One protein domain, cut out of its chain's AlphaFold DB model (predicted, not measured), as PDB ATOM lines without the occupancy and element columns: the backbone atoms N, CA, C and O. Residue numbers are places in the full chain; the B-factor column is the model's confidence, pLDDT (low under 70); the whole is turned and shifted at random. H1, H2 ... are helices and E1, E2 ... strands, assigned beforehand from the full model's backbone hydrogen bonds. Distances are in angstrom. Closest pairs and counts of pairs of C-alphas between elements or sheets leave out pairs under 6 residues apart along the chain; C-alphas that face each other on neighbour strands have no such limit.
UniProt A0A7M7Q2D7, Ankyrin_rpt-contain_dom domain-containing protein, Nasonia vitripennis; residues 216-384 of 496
ATOM      1  N   LEU A 216      -6.031 -31.341  96.253       76.00
ATOM      2  CA  LEU A 216      -6.869 -30.932  95.121       76.00
ATOM      3  C   LEU A 216      -8.305 -30.577  95.529       76.00
ATOM      4  O   LEU A 216      -8.932 -29.744  94.879       76.00
ATOM      5  N   GLU A 217      -8.825 -31.191  96.594       75.69
ATOM      6  CA  GLU A 217     -10.135 -30.848  97.161       75.69
ATOM      7  C   GLU A 217     -10.123 -29.509  97.915       75.69
ATOM      8  O   GLU A 217     -11.075 -28.736  97.816       75.69
ATOM      9  N   ASN A 218      -9.067 -29.228  98.689       76.06
ATOM     10  CA  ASN A 218      -8.997 -28.033  99.539       76.06
ATOM     11  C   ASN A 218      -8.393 -26.806  98.831       76.06
ATOM     12  O   ASN A 218      -8.707 -25.670  99.203       76.06
ATOM     13  N   SER A 219      -7.534 -27.029  97.834       82.00
ATOM     14  CA  SER A 219      -6.741 -26.014  97.139       82.00
ATOM     15  C   SER A 219      -6.547 -26.390  95.665       82.00
ATOM     16  O   SER A 219      -6.354 -27.549  95.308       82.00
ATOM     17  N   SER A 220      -6.540 -25.402  94.766       84.62
ATOM     18  CA  SER A 220      -6.238 -25.693  93.357       84.62
ATOM     19  C   SER A 220      -4.765 -26.078  93.162       84.62
ATOM     20  O   SER A 220      -3.891 -25.678  93.936       84.62
ATOM     21  N   GLU A 221      -4.462 -26.796  92.076       87.75
ATOM     22  CA  GLU A 221      -3.085 -27.161  91.700       87.75
ATOM     23  C   GLU A 221      -2.155 -25.946  91.602       87.75
ATOM     24  O   GLU A 221      -0.981 -26.041  91.955       87.75
ATOM     25  N   LEU A 222      -2.697 -24.789  91.208       92.50
ATOM     26  CA  LEU A 222      -1.956 -23.535  91.146       92.50
ATOM     27  C   LEU A 222      -1.496 -23.069  92.539       92.50
ATOM     28  O   LEU A 222      -0.352 -22.646  92.684       92.50
ATOM     29  N   HIS A 223      -2.328 -23.200  93.581       91.62
ATOM     30  CA  HIS A 223      -1.924 -22.862  94.955       91.62
ATOM     31  C   HIS A 223      -0.763 -23.744  95.424       91.62
ATOM     32  O   HIS A 223       0.229 -23.240  95.953       91.62
ATOM     33  N   VAL A 224      -0.863 -25.058  95.187       88.62
ATOM     34  CA  VAL A 224       0.170 -26.028  95.576       88.62
ATOM     35  C   VAL A 224       1.472 -25.769  94.814       88.62
ATOM     36  O   VAL A 224       2.543 -25.767  95.422       88.62
ATOM     37  N   ALA A 225       1.405 -25.491  93.509       89.94
ATOM     38  CA  ALA A 225       2.576 -25.164  92.694       89.94
ATOM     39  C   ALA A 225       3.274 -23.878  93.180       89.94
ATOM     40  O   ALA A 225       4.501 -23.855  93.324       89.94
ATOM     41  N   CYS A 226       2.501 -22.840  93.525       91.06
ATOM     42  CA  CYS A 226       3.017 -21.603  94.117       91.06
ATOM     43  C   CYS A 226       3.681 -21.837  95.482       91.06
ATOM     44  O   CYS A 226       4.774 -21.325  95.731       91.06
ATOM     45  N   LEU A 227       3.057 -22.635  96.357       88.00
ATOM     46  CA  LEU A 227       3.591 -22.975  97.677       88.00
ATOM     47  C   LEU A 227       4.896 -23.779  97.584       88.00
ATOM     48  O   LEU A 227       5.859 -23.517  98.316       88.00
ATOM     49  N   CYS A 228       4.933 -24.761  96.683       84.38
ATOM     50  CA  CYS A 228       6.086 -25.630  96.470       84.38
ATOM     51  C   CYS A 228       7.226 -24.929  95.723       84.38
ATOM     52  O   CYS A 228       8.374 -25.344  95.882       84.38
ATOM     53  N   GLY A 229       6.934 -23.845  94.995       87.62
ATOM     54  CA  GLY A 229       7.915 -23.085  94.226       87.62
ATOM     55  C   GLY A 229       8.255 -23.732  92.896       87.62
ATOM     56  O   GLY A 229       9.428 -23.864  92.579       87.62
ATOM     57  N   LYS A 230       7.243 -24.175  92.148       88.50
ATOM     58  CA  LYS A 230       7.429 -24.902  90.891       88.50
ATOM     59  C   LYS A 230       7.063 -24.023  89.687       88.50
ATOM     60  O   LYS A 230       5.893 -23.999  89.301       88.50
ATOM     61  N   PRO A 231       8.020 -23.282  89.098       90.25
ATOM     62  CA  PRO A 231       7.731 -22.273  88.077       90.25
ATOM     63  C   PRO A 231       7.122 -22.858  86.799       90.25
ATOM     64  O   PRO A 231       6.174 -22.285  86.265       90.25
ATOM     65  N   ASP A 232       7.603 -24.015  86.340       91.06
ATOM     66  CA  ASP A 232       7.066 -24.669  85.143       91.06
ATOM     67  C   ASP A 232       5.626 -25.152  85.343       91.06
ATOM     68  O   ASP A 232       4.792 -24.949  84.462       91.06
ATOM     69  N   GLU A 233       5.310 -25.722  86.514       91.56
ATOM     70  CA  GLU A 233       3.934 -26.108  86.853       91.56
ATOM     71  C   GLU A 233       3.034 -24.868  86.895       91.56
ATOM     72  O   GLU A 233       1.967 -24.875  86.293       91.56
ATOM     73  N   VAL A 234       3.471 -23.766  87.519       93.50
ATOM     74  CA  VAL A 234       2.706 -22.506  87.526       93.50
ATOM     75  C   VAL A 234       2.439 -22.010  86.103       93.50
ATOM     76  O   VAL A 234       1.296 -21.682  85.780       93.50
ATOM     77  N   ARG A 235       3.458 -21.985  85.237       92.56
ATOM     78  CA  ARG A 235       3.303 -21.556  83.841       92.56
ATOM     79  C   ARG A 235       2.304 -22.436  83.095       92.56
ATOM     80  O   ARG A 235       1.424 -21.910  82.419       92.56
ATOM     81  N   ASP A 236       2.407 -23.754  83.234       92.00
ATOM     82  CA  ASP A 236       1.502 -24.696  82.574       92.00
ATOM     83  C   ASP A 236       0.059 -24.556  83.088       92.00
ATOM     84  O   ASP A 236      -0.880 -24.542  82.289       92.00
ATOM     85  N   MET A 237      -0.131 -24.358  84.397       93.62
ATOM     86  CA  MET A 237      -1.447 -24.101  84.986       93.62
ATOM     87  C   MET A 237      -2.072 -22.802  84.447       93.62
ATOM     88  O   MET A 237      -3.256 -22.786  84.106       93.62
ATOM     89  N   LEU A 238      -1.296 -21.718  84.355       93.50
ATOM     90  CA  LEU A 238      -1.779 -20.408  83.901       93.50
ATOM     91  C   LEU A 238      -2.055 -20.372  82.391       93.50
ATOM     92  O   LEU A 238      -3.096 -19.865  81.970       93.50
ATOM     93  N   LEU A 239      -1.136 -20.912  81.585       92.19
ATOM     94  CA  LEU A 239      -1.205 -20.865  80.126       92.19
ATOM     95  C   LEU A 239      -2.087 -21.979  79.557       92.19
ATOM     96  O   LEU A 239      -3.087 -21.696  78.901       92.19
ATOM     97  N   LYS A 240      -1.743 -23.246  79.826       89.00
ATOM     98  CA  LYS A 240      -2.398 -24.403  79.197       89.00
ATOM     99  C   LYS A 240      -3.750 -24.683  79.824       89.00
ATOM    100  O   LYS A 240      -4.738 -24.820  79.114       89.00
ATOM    101  N   LEU A 241      -3.820 -24.740  81.152       89.75
ATOM    102  CA  LEU A 241      -5.070 -25.060  81.853       89.75
ATOM    103  C   LEU A 241      -5.958 -23.833  82.086       89.75
ATOM    104  O   LEU A 241      -7.139 -23.986  82.394       89.75
ATOM    105  N   GLY A 242      -5.419 -22.627  81.890       89.50
ATOM    106  CA  GLY A 242      -6.171 -21.383  82.011       89.50
ATOM    107  C   GLY A 242      -6.637 -21.093  83.437       89.50
ATOM    108  O   GLY A 242      -7.670 -20.441  83.598       89.50
ATOM    109  N   ALA A 243      -5.900 -21.574  84.445       92.00
ATOM    110  CA  ALA A 243      -6.247 -21.441  85.855       92.00
ATOM    111  C   ALA A 243      -6.543 -19.982  86.243       92.00
ATOM    112  O   ALA A 243      -5.925 -19.038  85.737       92.00
ATOM    113  N   ASP A 244      -7.505 -19.800  87.147       91.81
ATOM    114  CA  ASP A 244      -7.809 -18.488  87.707       91.81
ATOM    115  C   ASP A 244      -6.725 -18.091  88.714       91.81
ATOM    116  O   ASP A 244      -6.549 -18.717  89.760       91.81
ATOM    117  N   VAL A 245      -5.994 -17.030  88.382       94.12
ATOM    118  CA  VAL A 245      -4.884 -16.507  89.181       94.12
ATOM    119  C   VAL A 245      -5.345 -15.912  90.518       94.12
ATOM    120  O   VAL A 245      -4.542 -15.789  91.440       94.12
ATOM    121  N   ASN A 246      -6.633 -15.569  90.632       94.69
ATOM    122  CA  ASN A 246      -7.239 -14.933  91.802       94.69
ATOM    123  C   ASN A 246      -8.203 -15.848  92.562       94.69
ATOM    124  O   ASN A 246      -8.842 -15.394  93.512       94.69
ATOM    125  N   SER A 247      -8.301 -17.127  92.178       93.56
ATOM    126  CA  SER A 247      -9.124 -18.094  92.905       93.56
ATOM    127  C   SER A 247      -8.693 -18.156  94.366       93.56
ATOM    128  O   SER A 247      -7.496 -18.142  94.638       93.56
ATOM    129  N   LEU A 248      -9.643 -18.244  95.293       93.00
ATOM    130  CA  LEU A 248      -9.346 -18.435  96.709       93.00
ATOM    131  C   LEU A 248      -9.521 -19.906  97.070       93.00
ATOM    132  O   LEU A 248     -10.494 -20.537  96.652       93.00
ATOM    133  N   ASP A 249      -8.595 -20.441  97.856       90.25
ATOM    134  CA  ASP A 249      -8.741 -21.772  98.433       90.25
ATOM    135  C   ASP A 249      -9.668 -21.784  99.664       90.25
ATOM    136  O   ASP A 249     -10.209 -20.759 100.091       90.25
ATOM    137  N   LYS A 250      -9.843 -22.961 100.278       87.25
ATOM    138  CA  LYS A 250     -10.635 -23.135 101.509       87.25
ATOM    139  C   LYS A 250     -10.166 -22.258 102.679       87.25
ATOM    140  O   LYS A 250     -10.948 -21.980 103.589       87.25
ATOM    141  N   TYR A 251      -8.901 -21.850 102.680       85.88
ATOM    142  CA  TYR A 251      -8.302 -21.019 103.718       85.88
ATOM    143  C   TYR A 251      -8.445 -19.519 103.413       85.88
ATOM    144  O   TYR A 251      -8.085 -18.690 104.250       85.88
ATOM    145  N   GLY A 252      -8.998 -19.168 102.248       89.38
ATOM    146  CA  GLY A 252      -9.202 -17.796 101.800       89.38
ATOM    147  C   GLY A 252      -7.945 -17.146 101.228       89.38
ATOM    148  O   GLY A 252      -7.908 -15.923 101.161       89.38
ATOM    149  N   TYR A 253      -6.934 -17.929 100.845       91.19
ATOM    150  CA  TYR A 253      -5.681 -17.434 100.274       91.19
ATOM    151  C   TYR A 253      -5.703 -17.544  98.752       91.19
ATOM    152  O   TYR A 253      -6.147 -18.554  98.214       91.19
ATOM    153  N   SER A 254      -5.179 -16.527  98.066       93.94
ATOM    154  CA  SER A 254      -4.900 -16.592  96.627       93.94
ATOM    155  C   SER A 254      -3.576 -17.321  96.330       93.94
ATOM    156  O   SER A 254      -2.705 -17.411  97.205       93.94
ATOM    157  N   PRO A 255      -3.333 -17.782  95.088       94.38
ATOM    158  CA  PRO A 255      -2.048 -18.357  94.696       94.38
ATOM    159  C   PRO A 255      -0.863 -17.425  94.960       94.38
ATOM    160  O   PRO A 255       0.188 -17.871  95.422       94.38
ATOM    161  N   LEU A 256      -1.043 -16.121  94.717       93.56
ATOM    162  CA  LEU A 256      -0.024 -15.108  94.985       93.56
ATOM    163  C   LEU A 256       0.308 -15.032  96.477       93.56
ATOM    164  O   LEU A 256       1.477 -14.884  96.827       93.56
ATOM    165  N   ALA A 257      -0.666 -15.212  97.368       91.38
ATOM    166  CA  ALA A 257      -0.414 -15.192  98.802       91.38
ATOM    167  C   ALA A 257       0.601 -16.259  99.237       91.38
ATOM    168  O   ALA A 257       1.541 -15.958  99.977       91.38
ATOM    169  N   TYR A 258       0.479 -17.482  98.713       89.00
ATOM    170  CA  TYR A 258       1.402 -18.572  99.032       89.00
ATOM    171  C   TYR A 258       2.840 -18.315  98.588       89.00
ATOM    172  O   TYR A 258       3.753 -18.837  99.222       89.00
ATOM    173  N   THR A 259       3.069 -17.481  97.569       88.19
ATOM    174  CA  THR A 259       4.430 -17.109  97.147       88.19
ATOM    175  C   THR A 259       5.147 -16.220  98.167       88.19
ATOM    176  O   THR A 259       6.356 -16.363  98.368       88.19
ATOM    177  N   PHE A 260       4.408 -15.342  98.855       83.94
ATOM    178  CA  PHE A 260       4.965 -14.426  99.852       83.94
ATOM    179  C   PHE A 260       5.139 -15.078 101.218       83.94
ATOM    180  O   PHE A 260       6.026 -14.697 101.976       83.94
ATOM    181  N   LEU A 261       4.354 -16.110 101.515       78.44
ATOM    182  CA  LEU A 261       4.492 -16.870 102.751       78.44
ATOM    183  C   LEU A 261       5.701 -17.823 102.744       78.44
ATOM    184  O   LEU A 261       5.875 -18.568 103.693       78.44
ATOM    185  N   ARG A 262       6.564 -17.859 101.722       70.38
ATOM    186  CA  ARG A 262       7.731 -18.769 101.688       70.38
ATOM    187  C   ARG A 262       8.905 -18.173 102.486       70.38
ATOM    188  O   ARG A 262       9.267 -17.016 102.263       70.38
ATOM    189  N   TYR A 263       9.561 -18.950 103.357       57.50
ATOM    190  CA  TYR A 263      10.662 -18.445 104.207       57.50
ATOM    191  C   TYR A 263      12.084 -18.649 103.671       57.50
ATOM    192  O   TYR A 263      12.967 -17.956 104.165       57.50
ATOM    193  N   HIS A 264      12.324 -19.413 102.588       57.34
ATOM    194  CA  HIS A 264      13.690 -19.640 102.054       57.34
ATOM    195  C   HIS A 264      13.901 -19.263 100.579       57.34
ATOM    196  O   HIS A 264      12.937 -18.963  99.864       57.34
ATOM    197  N   ASP A 265      15.174 -19.105 100.204       53.44
ATOM    198  CA  ASP A 265      15.684 -18.691  98.891       53.44
ATOM    199  C   ASP A 265      15.419 -19.747  97.822       53.44
ATOM    200  O   ASP A 265      16.267 -20.566  97.494       53.44
ATOM    201  N   ASP A 266      14.225 -19.695  97.247       59.06
ATOM    202  CA  ASP A 266      14.026 -20.226  95.909       59.06
ATOM    203  C   ASP A 266      14.107 -19.049  94.950       59.06
ATOM    204  O   ASP A 266      13.211 -18.198  94.933       59.06
ATOM    205  N   TYR A 267      15.198 -18.998  94.180       61.66
ATOM    206  CA  TYR A 267      15.402 -18.040  93.087       61.66
ATOM    207  C   TYR A 267      14.161 -17.945  92.183       61.66
ATOM    208  O   TYR A 267      13.791 -16.861  91.735       61.66
ATOM    209  N   ASP A 268      13.445 -19.058  92.025       68.44
ATOM    210  CA  ASP A 268      12.241 -19.171  91.205       68.44
ATOM    211  C   ASP A 268      11.013 -18.449  91.780       68.44
ATOM    212  O   ASP A 268      10.017 -18.264  91.081       68.44
ATOM    213  N   ARG A 269      11.038 -18.003  93.047       79.94
ATOM    214  CA  ARG A 269       9.888 -17.325  93.670       79.94
ATOM    215  C   ARG A 269       9.484 -16.081  92.893       79.94
ATOM    216  O   ARG A 269       8.298 -15.897  92.641       79.94
ATOM    217  N   TRP A 270      10.438 -15.215  92.563       82.31
ATOM    218  CA  TRP A 270      10.119 -13.948  91.908       82.31
ATOM    219  C   TRP A 270       9.671 -14.150  90.466       82.31
ATOM    220  O   TRP A 270       8.783 -13.436  90.021       82.31
ATOM    221  N   TYR A 271      10.163 -15.194  89.793       85.75
ATOM    222  CA  TYR A 271       9.626 -15.614  88.501       85.75
ATOM    223  C   TYR A 271       8.154 -16.046  88.604       85.75
ATOM    224  O   TYR A 271       7.326 -15.653  87.781       85.75
ATOM    225  N   ILE A 272       7.796 -16.802  89.652       90.62
ATOM    226  CA  ILE A 272       6.400 -17.179  89.927       90.62
ATOM    227  C   ILE A 272       5.559 -15.936  90.233       90.62
ATOM    228  O   ILE A 272       4.491 -15.777  89.649       90.62
ATOM    229  N   VAL A 273       6.034 -15.044  91.111       90.81
ATOM    230  CA  VAL A 273       5.347 -13.781  91.431       90.81
ATOM    231  C   VAL A 273       5.110 -12.986  90.152       90.81
ATOM    232  O   VAL A 273       3.967 -12.670  89.846       90.81
ATOM    233  N   GLN A 274       6.153 -12.730  89.367       89.75
ATOM    234  CA  GLN A 274       6.066 -11.998  88.108       89.75
ATOM    235  C   GLN A 274       5.064 -12.640  87.143       89.75
ATOM    236  O   GLN A 274       4.226 -11.937  86.585       89.75
ATOM    237  N   SER A 275       5.091 -13.967  87.001       92.56
ATOM    238  CA  SER A 275       4.132 -14.702  86.172       92.56
ATOM    239  C   SER A 275       2.698 -14.483  86.654       92.56
ATOM    240  O   SER A 275       1.843 -14.076  85.877       92.56
ATOM    241  N   LEU A 276       2.418 -14.662  87.947       95.06
ATOM    242  CA  LEU A 276       1.085 -14.416  88.508       95.06
ATOM    243  C   LEU A 276       0.631 -12.964  88.268       95.06
ATOM    244  O   LEU A 276      -0.508 -12.726  87.873       95.06
ATOM    245  N   LEU A 277       1.526 -11.992  88.449       93.69
ATOM    246  CA  LEU A 277       1.244 -10.574  88.222       93.69
ATOM    247  C   LEU A 277       0.954 -10.262  86.746       93.69
ATOM    248  O   LEU A 277       0.003  -9.541  86.452       93.69
ATOM    249  N   HIS A 278       1.715 -10.832  85.805       93.06
ATOM    250  CA  HIS A 278       1.440 -10.709  84.367       93.06
ATOM    251  C   HIS A 278       0.050 -11.243  84.002       93.06
ATOM    252  O   HIS A 278      -0.648 -10.643  83.188       93.06
ATOM    253  N   TYR A 279      -0.387 -12.320  84.662       94.00
ATOM    254  CA  TYR A 279      -1.719 -12.901  84.485       94.00
ATOM    255  C   TYR A 279      -2.824 -12.201  85.301       94.00
ATOM    256  O   TYR A 279      -3.978 -12.626  85.237       94.00
ATOM    257  N   GLY A 280      -2.510 -11.111  86.012       92.00
ATOM    258  CA  GLY A 280      -3.491 -10.255  86.687       92.00
ATOM    259  C   GLY A 280      -3.790 -10.629  88.140       92.00
ATOM    260  O   GLY A 280      -4.923 -10.448  88.591       92.00
ATOM    261  N   ALA A 281      -2.812 -11.172  88.869       94.25
ATOM    262  CA  ALA A 281      -2.965 -11.456  90.292       94.25
ATOM    263  C   ALA A 281      -3.258 -10.194  91.125       94.25
ATOM    264  O   ALA A 281      -2.581  -9.172  91.002       94.25
ATOM    265  N   ASP A 282      -4.239 -10.288  92.020       91.00
ATOM    266  CA  ASP A 282      -4.657  -9.210  92.906       91.00
ATOM    267  C   ASP A 282      -3.686  -9.051  94.084       91.00
ATOM    268  O   ASP A 282      -3.662  -9.836  95.037       91.00
ATOM    269  N   ILE A 283      -2.897  -7.978  94.034       90.00
ATOM    270  CA  ILE A 283      -1.962  -7.591  95.095       90.00
ATOM    271  C   ILE A 283      -2.654  -6.963  96.317       90.00
ATOM    272  O   ILE A 283      -2.037  -6.843  97.378       90.00
ATOM    273  N   CYS A 284      -3.918  -6.549  96.196       89.06
ATOM    274  CA  CYS A 284      -4.694  -5.940  97.277       89.06
ATOM    275  C   CYS A 284      -5.372  -6.981  98.177       89.06
ATOM    276  O   CYS A 284      -5.889  -6.617  99.239       89.06
ATOM    277  N   HIS A 285      -5.344  -8.259  97.786       90.19
ATOM    278  CA  HIS A 285      -5.866  -9.363  98.578       90.19
ATOM    279  C   HIS A 285      -5.325  -9.317 100.019       90.19
ATOM    280  O   HIS A 285      -4.139  -9.072 100.261       90.19
ATOM    281  N   GLN A 286      -6.213  -9.511 100.995       89.00
ATOM    282  CA  GLN A 286      -5.872  -9.459 102.413       89.00
ATOM    283  C   GLN A 286      -5.837 -10.859 103.002       89.00
ATOM    284  O   GLN A 286      -6.814 -11.596 102.914       89.00
ATOM    285  N   ILE A 287      -4.744 -11.167 103.691       87.25
ATOM    286  CA  ILE A 287      -4.558 -12.434 104.386       87.25
ATOM    287  C   ILE A 287      -4.525 -12.229 105.894       87.25
ATOM    288  O   ILE A 287      -4.099 -11.183 106.388       87.25
ATOM    289  N   THR A 288      -4.977 -13.239 106.632       83.19
ATOM    290  CA  THR A 288      -4.932 -13.233 108.098       83.19
ATOM    291  C   THR A 288      -3.704 -14.001 108.546       83.19
ATOM    292  O   THR A 288      -3.666 -15.221 108.449       83.19
ATOM    293  N   LEU A 289      -2.693 -13.282 109.023       73.56
ATOM    294  CA  LEU A 289      -1.479 -13.902 109.532       73.56
ATOM    295  C   LEU A 289      -1.736 -14.607 110.864       73.56
ATOM    296  O   LEU A 289      -2.715 -14.341 111.557       73.56
ATOM    297  N   GLU A 290      -0.783 -15.447 111.242       67.19
ATOM    298  CA  GLU A 290      -0.734 -16.201 112.493       67.19
ATOM    299  C   GLU A 290      -1.160 -15.391 113.737       67.19
ATOM    300  O   GLU A 290      -1.961 -15.840 114.552       67.19
ATOM    301  N   ASN A 291      -0.718 -14.144 113.863       68.94
ATOM    302  CA  ASN A 291      -1.074 -13.263 114.980       68.94
ATOM    303  C   ASN A 291      -2.491 -12.645 114.891       68.94
ATOM    304  O   ASN A 291      -2.743 -11.616 115.519       68.94
ATOM    305  N   ASN A 292      -3.385 -13.205 114.071       73.75
ATOM    306  CA  ASN A 292      -4.706 -12.674 113.716       73.75
ATOM    307  C   ASN A 292      -4.689 -11.264 113.095       73.75
ATOM    308  O   ASN A 292      -5.736 -10.624 112.973       73.75
ATOM    309  N   SER A 293      -3.523 -10.758 112.676       81.00
ATOM    310  CA  SER A 293      -3.457  -9.486 111.961       81.00
ATOM    311  C   SER A 293      -3.805  -9.694 110.493       81.00
ATOM    312  O   SER A 293      -3.233 -10.549 109.816       81.00
ATOM    313  N   LYS A 294      -4.741  -8.888 109.993       84.81
ATOM    314  CA  LYS A 294      -5.012  -8.805 108.559       84.81
ATOM    315  C   LYS A 294      -3.959  -7.924 107.909       84.81
ATOM    316  O   LYS A 294      -3.743  -6.802 108.364       84.81
ATOM    317  N   ARG A 295      -3.316  -8.433 106.861       86.56
ATOM    318  CA  ARG A 295      -2.353  -7.684 106.051       86.56
ATOM    319  C   ARG A 295      -2.636  -7.880 104.576       86.56
ATOM    320  O   ARG A 295      -2.985  -8.975 104.147       86.56
ATOM    321  N   SER A 296      -2.463  -6.816 103.807       88.31
ATOM    322  CA  SER A 296      -2.457  -6.889 102.346       88.31
ATOM    323  C   SER A 296      -1.229  -7.649 101.841       88.31
ATOM    324  O   SER A 296      -0.174  -7.633 102.487       88.31
ATOM    325  N   LEU A 297      -1.315  -8.255 100.656       89.56
ATOM    326  CA  LEU A 297      -0.141  -8.866 100.025       89.56
ATOM    327  C   LEU A 297       0.970  -7.848  99.741       89.56
ATOM    328  O   LEU A 297       2.140  -8.214  99.802       89.56
ATOM    329  N   ILE A 298       0.642  -6.564  99.551       87.44
ATOM    330  CA  ILE A 298       1.641  -5.483  99.479       87.44
ATOM    331  C   ILE A 298       2.450  -5.397 100.780       87.44
ATOM    332  O   ILE A 298       3.678  -5.366 100.751       87.44
ATOM    333  N   GLU A 299       1.797  -5.366 101.942       83.12
ATOM    334  CA  GLU A 299       2.500  -5.292 103.230       83.12
ATOM    335  C   GLU A 299       3.335  -6.540 103.510       83.12
ATOM    336  O   GLU A 299       4.437  -6.430 104.051       83.12
ATOM    337  N   VAL A 300       2.814  -7.717 103.153       83.38
ATOM    338  CA  VAL A 300       3.504  -8.997 103.339       83.38
ATOM    339  C   VAL A 300       4.717  -9.066 102.412       83.38
ATOM    340  O   VAL A 300       5.827  -9.270 102.900       83.38
ATOM    341  N   GLY A 301       4.542  -8.784 101.118       81.25
ATOM    342  CA  GLY A 301       5.621  -8.727 100.130       81.25
ATOM    343  C   GLY A 301       6.729  -7.753 100.535       81.25
ATOM    344  O   GLY A 301       7.893  -8.141 100.625       81.25
ATOM    345  N   MET A 302       6.389  -6.521 100.928       77.88
ATOM    346  CA  MET A 302       7.385  -5.539 101.387       77.88
ATOM    347  C   MET A 302       8.070  -5.945 102.706       77.88
ATOM    348  O   MET A 302       9.254  -5.662 102.916       77.88
ATOM    349  N   ALA A 303       7.361  -6.631 103.610       74.81
ATOM    350  CA  ALA A 303       7.949  -7.135 104.849       74.81
ATOM    351  C   ALA A 303       8.946  -8.278 104.606       74.81
ATOM    352  O   ALA A 303       9.972  -8.314 105.289       74.81
ATOM    353  N   THR A 304       8.684  -9.163 103.634       69.12
ATOM    354  CA  THR A 304       9.625 -10.243 103.284       69.12
ATOM    355  C   THR A 304      10.994  -9.713 102.850       69.12
ATOM    356  O   THR A 304      12.008 -10.326 103.170       69.12
ATOM    357  N   TYR A 305      11.049  -8.524 102.245       63.69
ATOM    358  CA  TYR A 305      12.299  -7.852 101.880       63.69
ATOM    359  C   TYR A 305      13.081  -7.297 103.075       63.69
ATOM    360  O   TYR A 305      14.290  -7.491 103.186       63.69
ATOM    361  N   SER A 306      12.402  -6.635 104.017       59.69
ATOM    362  CA  SER A 306      13.081  -5.993 105.157       59.69
ATOM    363  C   SER A 306      13.693  -6.986 106.149       59.69
ATOM    364  O   SER A 306      14.653  -6.641 106.836       59.69
ATOM    365  N   TYR A 307      13.140  -8.198 106.258       54.62
ATOM    366  CA  TYR A 307      13.652  -9.222 107.174       54.62
ATOM    367  C   TYR A 307      14.969  -9.844 106.679       54.62
ATOM    368  O   TYR A 307      15.818 -10.187 107.495       54.62
ATOM    369  N   ARG A 308      15.163  -9.939 105.355       53.56
ATOM    370  CA  ARG A 308      16.297 -10.651 104.744       53.56
ATOM    371  C   ARG A 308      17.521  -9.810 104.412       53.56
ATOM    372  O   ARG A 308      18.602 -10.373 104.337       53.56
ATOM    373  N   ASN A 309      17.415  -8.483 104.352       49.22
ATOM    374  CA  ASN A 309      18.582  -7.586 104.249       49.22
ATOM    375  C   ASN A 309      19.513  -7.610 105.488       49.22
ATOM    376  O   ASN A 309      20.348  -6.725 105.649       49.22
ATOM    377  N   ARG A 310      19.347  -8.585 106.392       49.28
ATOM    378  CA  ARG A 310      20.263  -8.879 107.500       49.28
ATOM    379  C   ARG A 310      21.226 -10.032 107.196       49.28
ATOM    380  O   ARG A 310      22.196 -10.160 107.929       49.28
ATOM    381  N   ASP A 311      20.961 -10.838 106.164       47.97
ATOM    382  CA  ASP A 311      21.833 -11.932 105.717       47.97
ATOM    383  C   ASP A 311      22.531 -11.509 104.413       47.97
ATOM    384  O   ASP A 311      21.896 -11.287 103.383       47.97
ATOM    385  N   GLU A 312      23.846 -11.301 104.476       46.06
ATOM    386  CA  GLU A 312      24.630 -10.528 103.496       46.06
ATOM    387  C   GLU A 312      25.048 -11.306 102.230       46.06
ATOM    388  O   GLU A 312      25.835 -10.797 101.429       46.06
ATOM    389  N   SER A 313      24.569 -12.537 102.018       54.34
ATOM    390  CA  SER A 313      25.188 -13.451 101.046       54.34
ATOM    391  C   SER A 313      24.907 -13.125  99.568       54.34
ATOM    392  O   SER A 313      25.815 -13.291  98.758       54.34
ATOM    393  N   GLU A 314      23.724 -12.608  99.189       53.50
ATOM    394  CA  GLU A 314      23.405 -12.246  97.785       53.50
ATOM    395  C   GLU A 314      22.407 -11.061  97.619       53.50
ATOM    396  O   GLU A 314      21.290 -11.225  97.116       53.50
ATOM    397  N   PRO A 315      22.791  -9.814  97.957       53.72
ATOM    398  CA  PRO A 315      21.878  -8.659  97.953       53.72
ATOM    399  C   PRO A 315      21.372  -8.226  96.560       53.72
ATOM    400  O   PRO A 315      20.306  -7.624  96.442       53.72
ATOM    401  N   GLN A 316      22.109  -8.518  95.480       54.03
ATOM    402  CA  GLN A 316      21.825  -7.956  94.150       54.03
ATOM    403  C   GLN A 316      20.626  -8.610  93.445       54.03
ATOM    404  O   GLN A 316      19.778  -7.901  92.917       54.03
ATOM    405  N   LYS A 317      20.506  -9.946  93.452       53.34
ATOM    406  CA  LYS A 317      19.380 -10.657  92.804       53.34
ATOM    407  C   LYS A 317      18.060 -10.476  93.560       53.34
ATOM    408  O   LYS A 317      17.004 -10.385  92.942       53.34
ATOM    409  N   MET A 318      18.131 -10.362  94.888       54.16
ATOM    410  CA  MET A 318      16.977 -10.064  95.740       54.16
ATOM    411  C   MET A 318      16.405  -8.669  95.458       54.16
ATOM    412  O   MET A 318      15.187  -8.490  95.467       54.16
ATOM    413  N   LEU A 319      17.280  -7.702  95.158       59.50
ATOM    414  CA  LEU A 319      16.883  -6.355  94.766       59.50
ATOM    415  C   LEU A 319      16.077  -6.360  93.456       59.50
ATOM    416  O   LEU A 319      15.066  -5.670  93.382       59.50
ATOM    417  N   PHE A 320      16.460  -7.167  92.459       62.38
ATOM    418  CA  PHE A 320      15.735  -7.252  91.181       62.38
ATOM    419  C   PHE A 320      14.297  -7.768  91.341       62.38
ATOM    420  O   PHE A 320      13.368  -7.131  90.856       62.38
ATOM    421  N   GLY A 321      14.081  -8.853  92.090       67.56
ATOM    422  CA  GLY A 321      12.738  -9.428  92.238       67.56
ATOM    423  C   GLY A 321      11.734  -8.512  92.952       67.56
ATOM    424  O   GLY A 321      10.568  -8.442  92.567       67.56
ATOM    425  N   ILE A 322      12.175  -7.755  93.966       72.38
ATOM    426  CA  ILE A 322      11.291  -6.758  94.585       72.38
ATOM    427  C   ILE A 322      11.073  -5.535  93.694       72.38
ATOM    428  O   ILE A 322       9.999  -4.937  93.756       72.38
ATOM    429  N   ILE A 323      12.051  -5.164  92.860       75.44
ATOM    430  CA  ILE A 323      11.856  -4.109  91.864       75.44
ATOM    431  C   ILE A 323      10.708  -4.502  90.937       75.44
ATOM    432  O   ILE A 323       9.801  -3.696  90.792       75.44
ATOM    433  N   ASP A 324      10.654  -5.739  90.436       78.12
ATOM    434  CA  ASP A 324       9.550  -6.199  89.579       78.12
ATOM    435  C   ASP A 324       8.180  -6.084  90.274       78.12
ATOM    436  O   ASP A 324       7.187  -5.668  89.667       78.12
ATOM    437  N   PHE A 325       8.115  -6.391  91.576       84.38
ATOM    438  CA  PHE A 325       6.897  -6.214  92.376       84.38
ATOM    439  C   PHE A 325       6.506  -4.737  92.525       84.38
ATOM    440  O   PHE A 325       5.337  -4.382  92.362       84.38
ATOM    441  N   ILE A 326       7.473  -3.857  92.797       83.88
ATOM    442  CA  ILE A 326       7.250  -2.408  92.916       83.88
ATOM    443  C   ILE A 326       6.866  -1.799  91.563       83.88
ATOM    444  O   ILE A 326       5.953  -0.976  91.491       83.88
ATOM    445  N   GLU A 327       7.515  -2.223  90.483       86.62
ATOM    446  CA  GLU A 327       7.160  -1.856  89.118       86.62
ATOM    447  C   GLU A 327       5.729  -2.272  88.805       86.62
ATOM    448  O   GLU A 327       4.986  -1.494  88.216       86.62
ATOM    449  N   HIS A 328       5.303  -3.462  89.231       90.25
ATOM    450  CA  HIS A 328       3.922  -3.887  89.043       90.25
ATOM    451  C   HIS A 328       2.922  -3.021  89.821       90.25
ATOM    452  O   HIS A 328       1.885  -2.650  89.271       90.25
ATOM    453  N   ILE A 329       3.249  -2.606  91.049       89.81
ATOM    454  CA  ILE A 329       2.441  -1.619  91.787       89.81
ATOM    455  C   ILE A 329       2.334  -0.310  90.987       89.81
ATOM    456  O   ILE A 329       1.240   0.241  90.859       89.81
ATOM    457  N   ALA A 330       3.439   0.170  90.405       90.56
ATOM    458  CA  ALA A 330       3.446   1.366  89.558       90.56
ATOM    459  C   ALA A 330       2.543   1.203  88.322       90.56
ATOM    460  O   ALA A 330       1.769   2.107  87.997       90.56
ATOM    461  N   LYS A 331       2.630   0.045  87.650       92.69
ATOM    462  CA  LYS A 331       1.822  -0.311  86.473       92.69
ATOM    463  C   LYS A 331       0.333  -0.270  86.801       92.69
ATOM    464  O   LYS A 331      -0.421   0.350  86.051       92.69
ATOM    465  N   LEU A 332      -0.073  -0.888  87.914       92.06
ATOM    466  CA  LEU A 332      -1.468  -0.934  88.358       92.06
ATOM    467  C   LEU A 332      -1.991   0.432  88.793       92.06
ATOM    468  O   LEU A 332      -3.097   0.784  88.402       92.06
ATOM    469  N   LEU A 333      -1.207   1.218  89.539       90.31
ATOM    470  CA  LEU A 333      -1.597   2.580  89.921       90.31
ATOM    471  C   LEU A 333      -1.963   3.410  88.693       90.31
ATOM    472  O   LEU A 333      -3.066   3.946  88.622       90.31
ATOM    473  N   LYS A 334      -1.070   3.457  87.700       93.31
ATOM    474  CA  LYS A 334      -1.307   4.230  86.479       93.31
ATOM    475  C   LYS A 334      -2.414   3.659  85.613       93.31
ATOM    476  O   LYS A 334      -3.257   4.412  85.144       93.31
ATOM    477  N   LEU A 335      -2.484   2.340  85.466       92.56
ATOM    478  CA  LEU A 335      -3.571   1.718  84.718       92.56
ATOM    479  C   LEU A 335      -4.941   1.995  85.363       92.56
ATOM    480  O   LEU A 335      -5.904   2.274  84.653       92.56
ATOM    481  N   TYR A 336      -5.039   1.932  86.693       92.81
ATOM    482  CA  TYR A 336      -6.290   2.156  87.416       92.81
ATOM    483  C   TYR A 336      -6.693   3.631  87.459       92.81
ATOM    484  O   TYR A 336      -7.886   3.903  87.394       92.81
ATOM    485  N   GLU A 337      -5.743   4.571  87.518       92.56
ATOM    486  CA  GLU A 337      -6.008   6.009  87.346       92.56
ATOM    487  C   GLU A 337      -6.705   6.272  86.004       92.56
ATOM    488  O   GLU A 337      -7.833   6.764  85.976       92.56
ATOM    489  N   GLU A 338      -6.102   5.818  84.906       91.50
ATOM    490  CA  GLU A 338      -6.648   5.985  83.554       91.50
ATOM    491  C   GLU A 338      -8.006   5.274  83.377       91.50
ATOM    492  O   GLU A 338      -8.927   5.791  82.743       91.50
ATOM    493  N   GLN A 339      -8.175   4.079  83.957       90.56
ATOM    494  CA  GLN A 339      -9.455   3.360  83.933       90.56
ATOM    495  C   GLN A 339     -10.532   4.030  84.794       90.56
ATOM    496  O   GLN A 339     -11.718   3.935  84.469       90.56
ATOM    497  N   ALA A 340     -10.158   4.672  85.902       90.38
ATOM    498  CA  ALA A 340     -11.081   5.384  86.780       90.38
ATOM    499  C   ALA A 340     -11.610   6.661  86.118       90.38
ATOM    500  O   ALA A 340     -12.803   6.935  86.234       90.38
ATOM    501  N   GLU A 341     -10.780   7.374  85.351       90.50
ATOM    502  CA  GLU A 341     -11.222   8.500  84.510       90.50
ATOM    503  C   GLU A 341     -12.266   8.069  83.466       90.50
ATOM    504  O   GLU A 341     -13.174   8.828  83.128       90.50
ATOM    505  N   MET A 342     -12.195   6.812  83.016       88.62
ATOM    506  CA  MET A 342     -13.182   6.179  82.133       88.62
ATOM    507  C   MET A 342     -14.369   5.534  82.880       88.62
ATOM    508  O   MET A 342     -15.267   4.987  82.241       88.62
ATOM    509  N   GLY A 343     -14.383   5.556  84.217       87.50
ATOM    510  CA  GLY A 343     -15.442   4.983  85.056       87.50
ATOM    511  C   GLY A 343     -15.423   3.454  85.212       87.50
ATOM    512  O   GLY A 343     -16.412   2.884  85.664       87.50
ATOM    513  N   ILE A 344     -14.332   2.774  84.843       82.88
ATOM    514  CA  ILE A 344     -14.263   1.301  84.774       82.88
ATOM    515  C   ILE A 344     -13.695   0.680  86.064       82.88
ATOM    516  O   ILE A 344     -14.045  -0.454  86.383       82.88
ATOM    517  N   ASN A 345     -12.846   1.395  86.820       83.69
ATOM    518  CA  ASN A 345     -12.087   0.790  87.929       83.69
ATOM    519  C   ASN A 345     -11.811   1.712  89.140       83.69
ATOM    520  O   ASN A 345     -10.792   1.592  89.822       83.69
ATOM    521  N   ALA A 346     -12.717   2.654  89.418       89.25
ATOM    522  CA  ALA A 346     -12.533   3.646  90.484       89.25
ATOM    523  C   ALA A 346     -12.406   3.024  91.894       89.25
ATOM    524  O   ALA A 346     -11.621   3.502  92.712       89.25
ATOM    525  N   GLU A 347     -13.134   1.938  92.172       88.88
ATOM    526  CA  GLU A 347     -13.089   1.251  93.469       88.88
ATOM    527  C   GLU A 347     -11.740   0.555  93.711       88.88
ATOM    528  O   GLU A 347     -11.166   0.679  94.795       88.88
ATOM    529  N   ALA A 348     -11.184  -0.123  92.699       85.50
ATOM    530  CA  ALA A 348      -9.883  -0.776  92.832       85.50
ATOM    531  C   ALA A 348      -8.753   0.242  93.028       85.50
ATOM    532  O   ALA A 348      -7.853   0.000  93.835       85.50
ATOM    533  N   LEU A 349      -8.826   1.399  92.356       89.88
ATOM    534  CA  LEU A 349      -7.902   2.512  92.583       89.88
ATOM    535  C   LEU A 349      -7.976   3.006  94.031       89.88
ATOM    536  O   LEU A 349      -6.945   3.119  94.697       89.88
ATOM    537  N   GLN A 350      -9.187   3.258  94.535       89.75
ATOM    538  CA  GLN A 350      -9.399   3.724  95.904       89.75
ATOM    539  C   GLN A 350      -8.879   2.710  96.933       89.75
ATOM    540  O   GLN A 350      -8.243   3.098  97.915       89.75
ATOM    541  N   ASN A 351      -9.112   1.415  96.701       88.88
ATOM    542  CA  ASN A 351      -8.611   0.349  97.563       88.88
ATOM    543  C   ASN A 351      -7.074   0.306  97.565       88.88
ATOM    544  O   ASN A 351      -6.456   0.356  98.630       88.88
ATOM    545  N   LEU A 352      -6.448   0.300  96.382       87.88
ATOM    546  CA  LEU A 352      -4.992   0.290  96.237       87.88
ATOM    547  C   LEU A 352      -4.353   1.506  96.924       87.88
ATOM    548  O   LEU A 352      -3.461   1.345  97.755       87.88
ATOM    549  N   GLN A 353      -4.851   2.716  96.657       87.50
ATOM    550  CA  GLN A 353      -4.376   3.943  97.308       87.50
ATOM    551  C   GLN A 353      -4.577   3.901  98.830       87.50
ATOM    552  O   GLN A 353      -3.693   4.314  99.584       87.50
ATOM    553  N   GLY A 354      -5.707   3.363  99.297       86.62
ATOM    554  CA  GLY A 354      -5.999   3.194 100.718       86.62
ATOM    555  C   GLY A 354      -5.037   2.235 101.425       86.62
ATOM    556  O   GLY A 354      -4.600   2.525 102.541       86.62
ATOM    557  N   ILE A 355      -4.681   1.115 100.786       84.75
ATOM    558  CA  ILE A 355      -3.683   0.163 101.298       84.75
ATOM    559  C   ILE A 355      -2.304   0.816 101.323       84.75
ATOM    560  O   ILE A 355      -1.620   0.766 102.345       84.75
ATOM    561  N   LEU A 356      -1.906   1.468 100.229       84.25
ATOM    562  CA  LEU A 356      -0.616   2.143 100.136       84.25
ATOM    563  C   LEU A 356      -0.470   3.224 101.207       84.25
ATOM    564  O   LEU A 356       0.524   3.213 101.923       84.25
ATOM    565  N   GLY A 357      -1.470   4.087 101.395       80.94
ATOM    566  CA  GLY A 357      -1.425   5.157 102.396       80.94
ATOM    567  C   GLY A 357      -1.335   4.665 103.846       80.94
ATOM    568  O   GLY A 357      -0.824   5.380 104.706       80.94
ATOM    569  N   LYS A 358      -1.794   3.438 104.130       81.12
ATOM    570  CA  LYS A 358      -1.669   2.789 105.449       81.12
ATOM    571  C   LYS A 358      -0.398   1.953 105.590       81.12
ATOM    572  O   LYS A 358      -0.051   1.550 106.700       81.12
ATOM    573  N   ASN A 359       0.296   1.681 104.488       75.00
ATOM    574  CA  ASN A 359       1.461   0.818 104.482       75.00
ATOM    575  C   ASN A 359       2.615   1.500 105.227       75.00
ATOM    576  O   ASN A 359       3.060   2.589 104.871       75.00
ATOM    577  N   ARG A 360       3.173   0.833 106.239       75.44
ATOM    578  CA  ARG A 360       4.342   1.349 106.979       75.44
ATOM    579  C   ARG A 360       5.571   1.602 106.093       75.44
ATOM    580  O   ARG A 360       6.452   2.365 106.471       75.44
ATOM    581  N   PHE A 361       5.637   0.955 104.929       69.94
ATOM    582  CA  PHE A 361       6.679   1.133 103.921       69.94
ATOM    583  C   PHE A 361       6.317   2.184 102.866       69.94
ATOM    584  O   PHE A 361       7.092   2.367 101.934       69.94
ATOM    585  N   TYR A 362       5.190   2.893 102.997       76.00
ATOM    586  CA  TYR A 362       4.714   3.876 102.020       76.00
ATOM    587  C   TYR A 362       5.785   4.891 101.628       76.00
ATOM    588  O   TYR A 362       6.010   5.110 100.446       76.00
ATOM    589  N   VAL A 363       6.499   5.468 102.599       72.31
ATOM    590  CA  VAL A 363       7.555   6.457 102.319       72.31
ATOM    591  C   VAL A 363       8.669   5.849 101.466       72.31
ATOM    592  O   VAL A 363       9.107   6.471 100.502       72.31
ATOM    593  N   ILE A 364       9.097   4.623 101.779       71.44
ATOM    594  CA  ILE A 364      10.135   3.909 101.024       71.44
ATOM    595  C   ILE A 364       9.623   3.588  99.619       71.44
ATOM    596  O   ILE A 364      10.300   3.881  98.639       71.44
ATOM    597  N   LEU A 365       8.406   3.054  99.517       73.44
ATOM    598  CA  LEU A 365       7.777   2.710  98.250       73.44
ATOM    599  C   LEU A 365       7.623   3.943  97.353       73.44
ATOM    600  O   LEU A 365       8.070   3.926  96.216       73.44
ATOM    601  N   MET A 366       7.059   5.036  97.871       77.31
ATOM    602  CA  MET A 366       6.893   6.282  97.122       77.31
ATOM    603  C   MET A 366       8.229   6.925  96.777       77.31
ATOM    604  O   MET A 366       8.331   7.550  95.727       77.31
ATOM    605  N   THR A 367       9.256   6.762  97.614       74.25
ATOM    606  CA  THR A 367      10.610   7.187  97.252       74.25
ATOM    607  C   THR A 367      11.073   6.409  96.030       74.25
ATOM    608  O   THR A 367      11.416   7.047  95.052       74.25
ATOM    609  N   ILE A 368      10.996   5.073  96.035       73.94
ATOM    610  CA  ILE A 368      11.419   4.221  94.908       73.94
ATOM    611  C   ILE A 368      10.605   4.520  93.641       73.94
ATOM    612  O   ILE A 368      11.174   4.695  92.568       73.94
ATOM    613  N   LEU A 369       9.281   4.638  93.762       76.81
ATOM    614  CA  LEU A 369       8.385   4.938  92.641       76.81
ATOM    615  C   LEU A 369       8.691   6.292  91.985       76.81
ATOM    616  O   LEU A 369       8.525   6.436  90.772       76.81
ATOM    617  N   ASN A 370       9.146   7.267  92.779       74.38
ATOM    618  CA  ASN A 370       9.507   8.608  92.326       74.38
ATOM    619  C   ASN A 370      11.022   8.802  92.124       74.38
ATOM    620  O   ASN A 370      11.431   9.890  91.713       74.38
ATOM    621  N   ASP A 371      11.859   7.794  92.397       67.56
ATOM    622  CA  ASP A 371      13.313   7.952  92.377       67.56
ATOM    623  C   ASP A 371      13.828   8.012  90.936       67.56
ATOM    624  O   ASP A 371      13.870   7.015  90.215       67.56
ATOM    625  N   SER A 372      14.259   9.198  90.515       58.06
ATOM    626  CA  SER A 372      14.897   9.444  89.219       58.06
ATOM    627  C   SER A 372      16.425   9.293  89.257       58.06
ATOM    628  O   SER A 372      17.108   9.599  88.278       58.06
ATOM    629  N   ARG A 373      17.004   8.850  90.385       51.06
ATOM    630  CA  ARG A 373      18.463   8.703  90.536       51.06
ATOM    631  C   ARG A 373      18.989   7.372  89.997       51.06
ATOM    632  O   ARG A 373      20.143   7.321  89.587       51.06
ATOM    633  N   LEU A 374      18.161   6.321  89.958       48.62
ATOM    634  CA  LEU A 374      18.517   4.999  89.405       48.62
ATOM    635  C   LEU A 374      18.307   4.914  87.882       48.62
ATOM    636  O   LEU A 374      19.010   4.186  87.188       48.62
ATOM    637  N   SER A 375      17.374   5.697  87.343       49.84
ATOM    638  CA  SER A 375      17.178   5.901  85.906       49.84
ATOM    639  C   SER A 375      16.688   7.330  85.702       49.84
ATOM    640  O   SER A 375      15.935   7.794  86.546       49.84
ATOM    641  N   LYS A 376      17.076   8.025  84.619       58.69
ATOM    642  CA  LYS A 376      16.801   9.464  84.355       58.69
ATOM    643  C   LYS A 376      15.323   9.915  84.476       58.69
ATOM    644  O   LYS A 376      15.034  11.095  84.309       58.69
ATOM    645  N   GLU A 377      14.402   8.994  84.728       72.12
ATOM    646  CA  GLU A 377      12.960   9.160  84.785       72.12
ATOM    647  C   GLU A 377      12.349   8.233  85.859       72.12
ATOM    648  O   GLU A 377      12.845   7.124  86.065       72.12
ATOM    649  N   SER A 378      11.283   8.672  86.544       83.75
ATOM    650  CA  SER A 378      10.595   7.877  87.576       83.75
ATOM    651  C   SER A 378       9.767   6.727  86.980       83.75
ATOM    652  O   SER A 378       9.326   6.801  85.832       83.75
ATOM    653  N   LEU A 379       9.508   5.668  87.761       85.25
ATOM    654  CA  LEU A 379       8.720   4.507  87.308       85.25
ATOM    655  C   LEU A 379       7.297   4.898  86.892       85.25
ATOM    656  O   LEU A 379       6.816   4.455  85.852       85.25
ATOM    657  N   LEU A 380       6.647   5.775  87.662       88.12
ATOM    658  CA  LEU A 380       5.302   6.262  87.340       88.12
ATOM    659  C   LEU A 380       5.267   7.040  86.016       88.12
ATOM    660  O   LEU A 380       4.309   6.900  85.261       88.12
ATOM    661  N   SER A 381       6.312   7.821  85.716       88.62
ATOM    662  CA  SER A 381       6.413   8.573  84.458       88.62
ATOM    663  C   SER A 381       6.588   7.641  83.255       88.62
ATOM    664  O   SER A 381       5.929   7.829  82.234       88.62
ATOM    665  N   LYS A 382       7.399   6.580  83.395       90.69
ATOM    666  CA  LYS A 382       7.531   5.539  82.360       90.69
ATOM    667  C   LYS A 382       6.198   4.855  82.069       90.69
ATOM    668  O   LYS A 382       5.823   4.746  80.907       90.69
ATOM    669  N   CYS A 383       5.466   4.453  83.114       92.94
ATOM    670  CA  CYS A 383       4.144   3.848  82.957       92.94
ATOM    671  C   CYS A 383       3.182   4.771  82.194       92.94
ATOM    672  O   CYS A 383       2.566   4.331  81.230       92.94
ATOM    673  N   SER A 384       3.088   6.052  82.577       93.12
ATOM    674  CA  SER A 384       2.225   7.023  81.890       93.12
ATOM    675  C   SER A 384       2.571   7.167  80.405       93.12
ATOM    676  O   SER A 384       1.684   7.056  79.563       93.12
TER     677      SER A 384
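What this domain is: This is residues 216 to 384 of the 496 residues of the protein "Ankyrin_rpt-contain_dom domain-containing protein" of Nasonia vitripennis (UniProt A0A7M7Q2D7). Two rows of helices run side by side, H1, H3 and H5 in one and H2, H4 and the long H6 in the other, the two rows running opposite ways. H7 folds back along the far part of H6, H8 crosses H6 and H9 packs beside it, while the small hairpin E1 E2 lies at the start of H5. The printed part has 169 residues, with nine named helices and two named strands in the order H1 H2 H3 H4 E1 E2 H5 H6 H7 H8 H9; the two strands make an antiparallel sheet. The class is mostly helix, and the whole is compact, with a radius of gyration of the C-alphas of 16.1 A and spans of 46 by 46 by 35 A.

Where its parts are: H1 holds residues 221 to 228, with C-alpha 221 at (-3.085, -27.161, 91.700). H2 holds residues 231 to 239, H3 255 to 260, and H4 268 to 278, 15.3 A long. E1 is residues 286 to 288 and E2 294 to 296. H5, residues 297 to 308, is 17.2 A long. H6, residues 315 to 341, measures 39.6 A from C-alpha 315 at (21.878, -8.659, 97.953). H7 is residues 346 to 358, 18.5 A long, H8 362 to 370, and H9 379 to 384, with C-alpha 384 at (2.225, 7.023, 81.890).

How they stand to each other: H1 and H2 form a helical hairpin; their closest C-alphas, of Ala 225 and Val 234, are 5.8 A apart. H1 touches H3 at a shallow tilt of 7 degrees, the same way, closest at the C-alphas of His 223 and Pro 255, 4.5 A. H3 touches H5 at Phe 260 and Gly 301, whose C-alphas are 5.7 A apart. H2 touches H4 at a shallow tilt of 15 degrees, closest at the C-alphas of Pro 231 and Ile 272, 5.6 A. The hub H6 touches H4 with residues 321 to 328 alone, closest at the C-alphas of Trp 270 and Gly 321, 5.2 A. H6 and H7 form a helical hairpin, at a steep tilt of 41 degrees, closest at the C-alphas of Ala 340 and Ala 346, 4.3 A. H6 touches H8 about perpendicular, at 84 degrees, closest at the C-alphas of Ala 330 and Leu 369, 6.8 A. H6 touches H9 with residues 327 to 334 alone, closest at the C-alphas of Ala 330 and Leu 380, 5.7 A. In the hairpin E1 and E2, N 287 and O 295 are 2.8 A apart, within hydrogen-bond range. Each O i to N i+4 pair is within range in H1, H2, H4, H6, H7, H8 and H9; H5 has 6 of 8, and H3 0 of 2 but 3 of 3 O i to N i+3 pairs.

The domain as a whole: The two C-alphas farthest apart, of Glu 217 and Lys 376, are 50.1 A apart. The printed part has no cut. The link from H2 to H3, 15 residues, is long. Residues 310 to 316, of which 315 and 316 belong to H6, stand free. Mean pLDDT of the printed part is 80.9; it is under 70 at residues 263 to 268, 290 to 291, 304 to 321, 361 and 371 to 376.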